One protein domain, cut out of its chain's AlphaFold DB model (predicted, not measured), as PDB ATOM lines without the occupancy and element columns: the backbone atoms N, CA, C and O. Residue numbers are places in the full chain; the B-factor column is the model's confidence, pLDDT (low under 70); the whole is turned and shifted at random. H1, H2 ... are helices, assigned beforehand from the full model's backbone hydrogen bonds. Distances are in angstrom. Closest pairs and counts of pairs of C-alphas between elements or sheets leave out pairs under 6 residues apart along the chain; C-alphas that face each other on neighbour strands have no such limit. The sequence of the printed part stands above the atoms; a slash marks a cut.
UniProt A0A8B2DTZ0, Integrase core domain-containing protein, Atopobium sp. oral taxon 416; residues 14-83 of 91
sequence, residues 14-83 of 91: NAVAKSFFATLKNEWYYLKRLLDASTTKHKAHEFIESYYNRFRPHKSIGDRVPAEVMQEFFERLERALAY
ATOM      1  N   ASN A  14       2.977  47.480  39.839       79.12
ATOM      2  CA  ASN A  14       1.874  47.124  38.939       79.12
ATOM      3  C   ASN A  14       2.061  47.667  37.511       79.12
ATOM      4  O   ASN A  14       1.273  47.349  36.624       79.12
ATOM      5  N   ALA A  15       3.071  48.502  37.253       84.06
ATOM      6  CA  ALA A  15       3.271  49.132  35.947       84.06
ATOM      7  C   ALA A  15       3.459  48.094  34.830       84.06
ATOM      8  O   ALA A  15       2.840  48.212  33.772       84.06
ATOM      9  N   VAL A  16       4.245  47.045  35.090       82.81
ATOM     10  CA  VAL A  16       4.518  45.969  34.122       82.81
ATOM     11  C   VAL A  16       3.236  45.212  33.772       82.81
ATOM     12  O   VAL A  16       2.893  45.084  32.597       82.81
ATOM     13  N   ALA A  17       2.474  44.792  34.785       86.50
ATOM     14  CA  ALA A  17       1.204  44.103  34.577       86.50
ATOM     15  C   ALA A  17       0.190  44.994  33.840       86.50
ATOM     16  O   ALA A  17      -0.448  44.548  32.886       86.50
ATOM     17  N   LYS A  18       0.075  46.277  34.215       88.69
ATOM     18  CA  LYS A  18      -0.795  47.239  33.519       88.69
ATOM     19  C   LYS A  18      -0.420  47.396  32.044       88.69
ATOM     20  O   LYS A  18      -1.316  47.416  31.204       88.69
ATOM     21  N   SER A  19       0.871  47.485  31.730       90.31
ATOM     22  CA  SER A  19       1.358  47.594  30.350       90.31
ATOM     23  C   SER A  19       1.022  46.345  29.527       90.31
ATOM     24  O   SER A  19       0.481  46.456  28.422       90.31
ATOM     25  N   PHE A  20       1.238  45.155  30.098       91.75
ATOM     26  CA  PHE A  20       0.848  43.891  29.474       91.75
ATOM     27  C   PHE A  20      -0.660  43.841  29.188       91.75
ATOM     28  O   PHE A  20      -1.067  43.609  28.051       91.75
ATOM     29  N   PHE A  21      -1.506  44.120  30.187       93.06
ATOM     30  CA  PHE A  21      -2.959  44.049  30.007       93.06
ATOM     31  C   PHE A  21      -3.494  45.097  29.032       93.06
ATOM     32  O   PHE A  21      -4.460  44.818  28.323       93.06
ATOM     33  N   ALA A  22      -2.888  46.285  28.972       94.19
ATOM     34  CA  ALA A  22      -3.223  47.276  27.954       94.19
ATOM     35  C   ALA A  22      -2.918  46.742  26.545       94.19
ATOM     36  O   ALA A  22      -3.767  46.822  25.659       94.19
ATOM     37  N   THR A  23      -1.749  46.123  26.366       94.56
ATOM     38  CA  THR A  23      -1.318  45.517  25.096       94.56
ATOM     39  C   THR A  23      -2.247  44.380  24.676       94.56
ATOM     40  O   THR A  23      -2.805  44.415  23.584       94.56
ATOM     41  N   LEU A  24      -2.495  43.416  25.569       94.50
ATOM     42  CA  LEU A  24      -3.397  42.285  25.329       94.50
ATOM     43  C   LEU A  24      -4.791  42.753  24.899       94.50
ATOM     44  O   LEU A  24      -5.411  42.167  24.009       94.50
ATOM     45  N   LYS A  25      -5.300  43.812  25.536       92.75
ATOM     46  CA  LYS A  25      -6.630  44.324  25.222       92.75
ATOM     47  C   LYS A  25      -6.685  45.011  23.862       92.75
ATOM     48  O   LYS A  25      -7.574  44.709  23.073       92.75
ATOM     49  N   ASN A  26      -5.729  45.892  23.589       94.62
ATOM     50  CA  ASN A  26      -5.722  46.718  22.384       94.62
ATOM     51  C   ASN A  26      -5.320  45.943  21.126       94.62
ATOM     52  O   ASN A  26      -5.910  46.150  20.073       94.62
ATOM     53  N   GLU A  27      -4.336  45.049  21.226       92.00
ATOM     54  CA  GLU A  27      -3.803  44.320  20.069       92.00
ATOM     55  C   GLU A  27      -4.562  43.014  19.788       92.00
ATOM     56  O   GLU A  27      -4.469  42.470  18.690       92.00
ATOM     57  N   TRP A  28      -5.335  42.500  20.754       91.19
ATOM     58  CA  TRP A  28      -6.054  41.237  20.587       91.19
ATOM     59  C   TRP A  28      -7.509  41.288  21.043       91.19
ATOM     60  O   TRP A  28      -8.398  41.117  20.212       91.19
ATOM     61  N   TYR A  29      -7.780  41.533  22.325       88.56
ATOM     62  CA  TYR A  29      -9.126  41.350  22.886       88.56
ATOM     63  C   TYR A  29     -10.198  42.195  22.180       88.56
ATOM     64  O   TYR A  29     -11.246  41.672  21.815       88.56
ATOM     65  N   TYR A  30      -9.936  43.485  21.949       91.19
ATOM     66  CA  TYR A  30     -10.900  44.391  21.313       91.19
ATOM     67  C   TYR A  30     -11.034  44.184  19.800       91.19
ATOM     68  O   TYR A  30     -12.023  44.615  19.213       91.19
ATOM     69  N   LEU A  31     -10.078  43.501  19.167       87.88
ATOM     70  CA  LEU A  31     -10.079  43.238  17.724       87.88
ATOM     71  C   LEU A  31     -10.706  41.884  17.361       87.88
ATOM     72  O   LEU A  31     -10.829  41.554  16.181       87.88
ATOM     73  N   LYS A  32     -11.076  41.064  18.351       83.06
ATOM     74  CA  LYS A  32     -11.625  39.721  18.133       83.06
ATOM     75  C   LYS A  32     -13.072  39.643  18.599       83.06
ATOM     76  O   LYS A  32     -13.428  40.106  19.676       83.06
ATOM     77  N   ARG A  33     -13.905  38.957  17.812       82.62
ATOM     78  CA  ARG A  33     -15.219  38.519  18.283       82.62
ATOM     79  C   ARG A  33     -15.014  37.329  19.213       82.62
ATOM     80  O   ARG A  33     -14.611  36.258  18.762       82.62
ATOM     81  N   LEU A  34     -15.257  37.538  20.500       80.31
ATOM     82  CA  LEU A  34     -15.173  36.473  21.493       80.31
ATOM     83  C   LEU A  34     -16.310  35.483  21.245       80.31
ATOM     84  O   LEU A  34     -17.454  35.885  21.029       80.31
ATOM     85  N   LEU A  35     -15.958  34.202  21.196       80.38
ATOM     86  CA  LEU A  35     -16.902  33.109  20.991       80.38
ATOM     87  C   LEU A  35     -17.317  32.583  22.369       80.38
ATOM     88  O   LEU A  35     -18.026  33.260  23.107       80.38
ATOM     89  N   ASP A  36     -16.816  31.412  22.747       91.38
ATOM     90  CA  ASP A  36     -16.986  30.809  24.063       91.38
ATOM     91  C   ASP A  36     -15.757  31.024  24.967       91.38
ATOM     92  O   ASP A  36     -14.669  31.422  24.527       91.38
ATOM     93  N   ALA A  37     -15.929  30.748  26.261       91.31
ATOM     94  CA  ALA A  37     -14.890  30.940  27.269       91.31
ATOM     95  C   ALA A  37     -13.660  30.038  27.054       91.31
ATOM     96  O   ALA A  37     -12.535  30.486  27.285       91.31
ATOM     97  N   SER A  38     -13.851  28.796  26.595       94.00
ATOM     98  CA  SER A  38     -12.756  27.847  26.370       94.00
ATOM     99  C   SER A  38     -11.885  28.298  25.199       94.00
ATOM    100  O   SER A  38     -10.671  28.459  25.345       94.00
ATOM    101  N   THR A  39     -12.511  28.623  24.066       91.19
ATOM    102  CA  THR A  39     -11.817  29.148  22.887       91.19
ATOM    103  C   THR A  39     -11.124  30.468  23.197       91.19
ATOM    104  O   THR A  39      -9.969  30.662  22.822       91.19
ATOM    105  N   THR A  40     -11.784  31.369  23.929       91.88
ATOM    106  CA  THR A  40     -11.185  32.652  24.324       91.88
ATOM    107  C   THR A  40      -9.945  32.443  25.186       91.88
ATOM    108  O   THR A  40      -8.921  33.083  24.950       91.88
ATOM    109  N   LYS A  41      -9.993  31.508  26.144       92.81
ATOM    110  CA  LYS A  41      -8.837  31.148  26.970       92.81
ATOM    111  C   LYS A  41      -7.696  30.576  26.128       92.81
ATOM    112  O   LYS A  41      -6.551  30.980  26.314       92.81
ATOM    113  N   HIS A  42      -7.998  29.682  25.187       93.75
ATOM    114  CA  HIS A  42      -6.990  29.118  24.289       93.75
ATOM    115  C   HIS A  42      -6.334  30.201  23.424       93.75
ATOM    116  O   HIS A  42      -5.112  30.275  23.339       93.75
ATOM    117  N   LYS A  43      -7.131  31.109  22.854       92.69
ATOM    118  CA  LYS A  43      -6.629  32.231  22.052       92.69
ATOM    119  C   LYS A  43      -5.849  33.260  22.874       92.69
ATOM    120  O   LYS A  43      -4.885  33.817  22.360       92.69
ATOM    121  N   ALA A  44      -6.205  33.475  24.140       93.38
ATOM    122  CA  ALA A  44      -5.403  34.294  25.048       93.38
ATOM    123  C   ALA A  44      -4.029  33.655  25.291       93.38
ATOM    124  O   ALA A  44      -3.014  34.341  25.236       93.38
ATOM    125  N   HIS A  45      -3.991  32.339  25.511       95.19
ATOM    126  CA  HIS A  45      -2.741  31.602  25.681       95.19
ATOM    127  C   HIS A  45      -1.874  31.650  24.416       95.19
ATOM    128  O   HIS A  45      -0.681  31.914  24.501       95.19
ATOM    129  N   GLU A  46      -2.474  31.471  23.238       95.25
ATOM    130  CA  GLU A  46      -1.788  31.616  21.948       95.25
ATOM    131  C   GLU A  46      -1.199  33.024  21.778       95.25
ATOM    132  O   GLU A  46      -0.029  33.164  21.419       95.25
ATOM    133  N   PHE A  47      -1.967  34.071  22.104       95.44
ATOM    134  CA  PHE A  47      -1.465  35.442  22.068       95.44
ATOM    135  C   PHE A  47      -0.264  35.632  22.998       95.44
ATOM    136  O   PHE A  47       0.713  36.255  22.597       95.44
ATOM    137  N   ILE A  48      -0.315  35.100  24.221       96.12
ATOM    138  CA  ILE A  48       0.765  35.249  25.204       96.12
ATOM    139  C   ILE A  48       2.013  34.481  24.759       96.12
ATOM    140  O   ILE A  48       3.079  35.072  24.602       96.12
ATOM    141  N   GLU A  49       1.879  33.177  24.526       96.56
ATOM    142  CA  GLU A  49       3.024  32.290  24.320       96.56
ATOM    143  C   GLU A  49       3.618  32.389  22.924       96.56
ATOM    144  O   GLU A  49       4.837  32.347  22.760       96.56
ATOM    145  N   SER A  50       2.761  32.496  21.909       96.06
ATOM    146  CA  SER A  50       3.220  32.484  20.524       96.06
ATOM    147  C   SER A  50       3.548  33.890  20.055       96.06
ATOM    148  O   SER A  50       4.615  34.089  19.499       96.06
ATOM    149  N   TYR A  51       2.687  34.879  20.303       95.38
ATOM    150  CA  TYR A  51       2.898  36.230  19.774       95.38
ATOM    151  C   TYR A  51       3.684  37.139  20.728       95.38
ATOM    152  O   TYR A  51       4.781  37.579  20.391       95.38
ATOM    153  N   TYR A  52       3.162  37.407  21.925       96.19
ATOM    154  CA  TYR A  52       3.733  38.381  22.856       96.19
ATOM    155  C   TYR A  52       5.135  37.973  23.321       96.19
ATOM    156  O   TYR A  52       6.061  38.770  23.227       96.19
ATOM    157  N   ASN A  53       5.316  36.727  23.770       96.00
ATOM    158  CA  ASN A  53       6.602  36.269  24.297       96.00
ATOM    159  C   ASN A  53       7.652  36.026  23.200       96.00
ATOM    160  O   ASN A  53       8.830  36.276  23.446       96.00
ATOM    161  N   ARG A  54       7.260  35.533  22.015       96.81
ATOM    162  CA  ARG A  54       8.211  35.028  21.001       96.81
ATOM    163  C   ARG A  54       8.352  35.882  19.741       96.81
ATOM    164  O   ARG A  54       9.353  35.723  19.054       96.81
ATOM    165  N   PHE A  55       7.402  36.766  19.427       96.25
ATOM    166  CA  PHE A  55       7.447  37.567  18.192       96.25
ATOM    167  C   PHE A  55       7.366  39.076  18.409       96.25
ATOM    168  O   PHE A  55       7.877  39.830  17.585       96.25
ATOM    169  N   ARG A  56       6.718  39.547  19.477       95.12
ATOM    170  CA  ARG A  56       6.520  40.980  19.699       95.12
ATOM    171  C   ARG A  56       7.797  41.618  20.265       95.12
ATOM    172  O   ARG A  56       8.226  41.205  21.339       95.12
ATOM    173  N   PRO A  57       8.391  42.637  19.619       95.06
ATOM    174  CA  PRO A  57       9.522  43.371  20.178       95.06
ATOM    175  C   PRO A  57       9.073  44.383  21.242       95.06
ATOM    176  O   PRO A  57       7.998  44.988  21.154       95.06
ATOM    177  N   HIS A  58       9.904  44.584  22.265       93.62
ATOM    178  CA  HIS A  58       9.621  45.482  23.386       93.62
ATOM    179  C   HIS A  58      10.718  46.535  23.560       93.62
ATOM    180  O   HIS A  58      11.843  46.224  23.947       93.62
ATOM    181  N   LYS A  59      10.359  47.815  23.402       91.56
ATOM    182  CA  LYS A  59      11.286  48.952  23.581       91.56
ATOM    183  C   LYS A  59      12.001  48.960  24.934       91.56
ATOM    184  O   LYS A  59      13.166  49.327  25.012       91.56
ATOM    185  N   SER A  60      11.325  48.530  26.002       89.81
ATOM    186  CA  SER A  60      11.901  48.473  27.353       89.81
ATOM    187  C   SER A  60      13.060  47.483  27.495       89.81
ATOM    188  O   SER A  60      13.804  47.574  28.463       89.81
ATOM    189  N   ILE A  61      13.201  46.540  26.561       93.75
ATOM    190  CA  ILE A  61      14.280  45.544  26.516       93.75
ATOM    191  C   ILE A  61      15.086  45.643  25.212       93.75
ATOM    192  O   ILE A  61      15.633  44.652  24.739       93.75
ATOM    193  N   GLY A  62      15.153  46.842  24.622       95.88
ATOM    194  CA  GLY A  62      15.967  47.103  23.431       95.88
ATOM    195  C   GLY A  62      15.406  46.494  22.149       95.88
ATOM    196  O   GLY A  62      16.167  45.963  21.350       95.88
ATOM    197  N   ASP A  63      14.080  46.530  21.979       96.12
ATOM    198  CA  ASP A  63      13.368  45.989  20.810       96.12
ATOM    199  C   ASP A  63      13.561  44.478  20.596       96.12
ATOM    200  O   ASP A  63      13.339  43.947  19.511       96.12
ATOM    201  N   ARG A  64      13.902  43.764  21.669       96.88
ATOM    202  CA  ARG A  64      13.973  42.301  21.709       96.88
ATOM    203  C   ARG A  64      12.645  41.684  22.120       96.88
ATOM    204  O   ARG A  64      11.776  42.370  22.673       96.88
ATOM    205  N   VAL A  65      12.496  40.386  21.875       96.94
ATOM    206  CA  VAL A  65      11.324  39.629  22.329       96.94
ATOM    207  C   VAL A  65      11.532  39.125  23.767       96.94
ATOM    208  O   VAL A  65      12.655  38.766  24.136       96.94
ATOM    209  N   PRO A  66      10.481  39.077  24.608       96.50
ATOM    210  CA  PRO A  66      10.606  38.671  26.009       96.50
ATOM    211  C   PRO A  66      11.240  37.291  26.221       96.50
ATOM    212  O   PRO A  66      12.004  37.121  27.168       96.50
ATOM    213  N   ALA A  67      10.950  36.317  25.354       97.25
ATOM    214  CA  ALA A  67      11.463  34.953  25.484       97.25
ATOM    215  C   ALA A  67      12.997  34.893  25.431       97.25
ATOM    216  O   ALA A  67      13.596  34.187  26.236       97.25
ATOM    217  N   GLU A  68      13.632  35.666  24.546       97.31
ATOM    218  CA  GLU A  68      15.094  35.704  24.435       97.31
ATOM    219  C   GLU A  68      15.739  36.288  25.695       97.31
ATOM    220  O   GLU A  68      16.681  35.724  26.246       97.31
ATOM    221  N   VAL A  69      15.200  37.404  26.189       97.12
ATOM    222  CA  VAL A  69      15.733  38.075  27.383       97.12
ATOM    223  C   VAL A  69      15.535  37.212  28.631       97.12
ATOM    224  O   VAL A  69      16.400  37.174  29.505       97.12
ATOM    225  N   MET A  70      14.418  36.486  28.711       96.50
ATOM    226  CA  MET A  70      14.182  35.520  29.784       96.50
ATOM    227  C   MET A  70      15.131  34.324  29.701       96.50
ATOM    228  O   MET A  70      15.625  33.887  30.737       96.50
ATOM    229  N   GLN A  71      15.426  33.817  28.503       97.19
ATOM    230  CA  GLN A  71      16.403  32.746  28.326       97.19
ATOM    231  C   GLN A  71      17.794  33.177  28.811       97.19
ATOM    232  O   GLN A  71      18.385  32.496  29.644       97.19
ATOM    233  N   GLU A  72      18.280  34.346  28.388       97.06
ATOM    234  CA  GLU A  72      19.567  34.886  28.854       97.06
ATOM    235  C   GLU A  72      19.603  35.095  30.370       97.06
ATOM    236  O   GLU A  72      20.630  34.877  31.023       97.06
ATOM    237  N   PHE A  73      18.478  35.523  30.951       95.94
ATOM    238  CA  PHE A  73      18.343  35.631  32.396       95.94
ATOM    239  C   PHE A  73      18.542  34.274  33.080       95.94
ATOM    240  O   PHE A  73      19.311  34.209  34.041       95.94
ATOM    241  N   PHE A  74      17.891  33.214  32.588       95.62
ATOM    242  CA  PHE A  74      18.031  31.870  33.148       95.62
ATOM    243  C   PHE A  74      19.446  31.328  32.980       95.62
ATOM    244  O   PHE A  74      20.013  30.861  33.958       95.62
ATOM    245  N   GLU A  75      20.072  31.499  31.818       95.62
ATOM    246  CA  GLU A  75      21.466  31.090  31.613       95.62
ATOM    247  C   GLU A  75      22.422  31.800  32.586       95.62
ATOM    248  O   GLU A  75      23.332  31.193  33.152       95.62
ATOM    249  N   ARG A  76      22.226  33.107  32.818       95.56
ATOM    250  CA  ARG A  76      23.015  33.855  33.805       95.56
ATOM    251  C   ARG A  76      22.749  33.368  35.228       95.56
ATOM    252  O   ARG A  76      23.689  33.291  36.016       95.56
ATOM    253  N   LEU A  77      21.493  33.081  35.559       94.25
ATOM    254  CA  LEU A  77      21.099  32.573  36.869       94.25
ATOM    255  C   LEU A  77      21.718  31.196  37.127       94.25
ATOM    256  O   LEU A  77      22.317  30.991  38.174       94.25
ATOM    257  N   GLU A  78      21.629  30.287  36.162       93.25
ATOM    258  CA  GLU A  78      22.226  28.955  36.225       93.25
ATOM    259  C   GLU A  78      23.740  29.033  36.406       93.25
ATOM    260  O   GLU A  78      24.268  28.375  37.297       93.25
ATOM    261  N   ARG A  79      24.444  29.899  35.658       92.25
ATOM    262  CA  ARG A  79      25.887  30.129  35.870       92.25
ATOM    263  C   ARG A  79      26.203  30.636  37.274       92.25
ATOM    264  O   ARG A  79      27.187  30.207  37.861       92.25
ATOM    265  N   ALA A  80      25.394  31.554  37.802       91.38
ATOM    266  CA  ALA A  80      25.595  32.096  39.144       91.38
ATOM    267  C   ALA A  80      25.334  31.049  40.237       91.38
ATOM    268  O   ALA A  80      26.014  31.052  41.257       91.38
ATOM    269  N   LEU A  81      24.369  30.151  40.024       89.81
ATOM    270  CA  LEU A  81      24.070  29.047  40.939       89.81
ATOM    271  C   LEU A  81      25.083  27.901  40.831       89.81
ATOM    272  O   LEU A  81      25.334  27.225  41.820       89.81
ATOM    273  N   ALA A  82      25.671  27.692  39.652       83.69
ATOM    274  CA  ALA A  82      26.722  26.706  39.408       83.69
ATOM    275  C   ALA A  82      28.122  27.174  39.860       83.69
ATOM    276  O   ALA A  82      29.085  26.422  39.728       83.69
ATOM    277  N   TYR A  83      28.253  28.405  40.372       68.81
ATOM    278  CA  TYR A  83      29.495  28.923  40.940       68.81
ATOM    279  C   TYR A  83      29.809  28.217  42.269       68.81
ATOM    280  O   TYR A  83      29.146  28.463  43.277       68.81
TER     281      TYR A  83
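AT A GLANCE: This is residues 14 to 83 of the 91 residues of the protein "Integrase core domain-containing protein" of Atopobium sp. oral taxon 416 (UniProt A0A8B2DTZ0). Three helices are strung out loosely: H2 in the middle, H1 near it and nearly at right angles, and H3 leading away, its residues 71 to 81 sticking out as part of a free arm that adds to the length. Residues 14 to 19 of H1 stick out too. The 70 printed residues hold H1, H2 and H3 in chain order and no named strand, all helix in class, loose with a radius of gyration of the C-alphas of 15.1 A, spanning 51 by 25 by 23 A.

IN THESE COORDINATES: H2, residues 37 to 52, is 20.5 A long. H1, residues 14 to 27, is 19.9 A long and begins at C-alpha 14 (1.874, 47.124, 38.939). H3, residues 66 to 81, is 22.3 A long and ends at C-alpha 81 (24.070, 29.047, 40.939).

HOW THE PARTS SIT: H2 and H1 are close but not clearly touching, closest at the C-alphas of Phe 47 and Leu 24, 7.8 A, and only just about perpendicular at 72 degrees. H2 and H3 are likewise close but not clearly touching, at Tyr 52 and Pro 66, C-alphas 7.6 A apart, only just about perpendicular at 70.2 degrees. H1 and H3 are apart. Every O i to N i+4 pair is within hydrogen-bond range in H1 and H3, and 11 of 12 in H2.

THE WHOLE: The C-alphas of Arg 33 and Tyr 83 are farthest apart, 51.0 A. The printed part has no cut; the link from H2 to H3 is long, 13 residues. Residue 83 alone has pLDDT under 70.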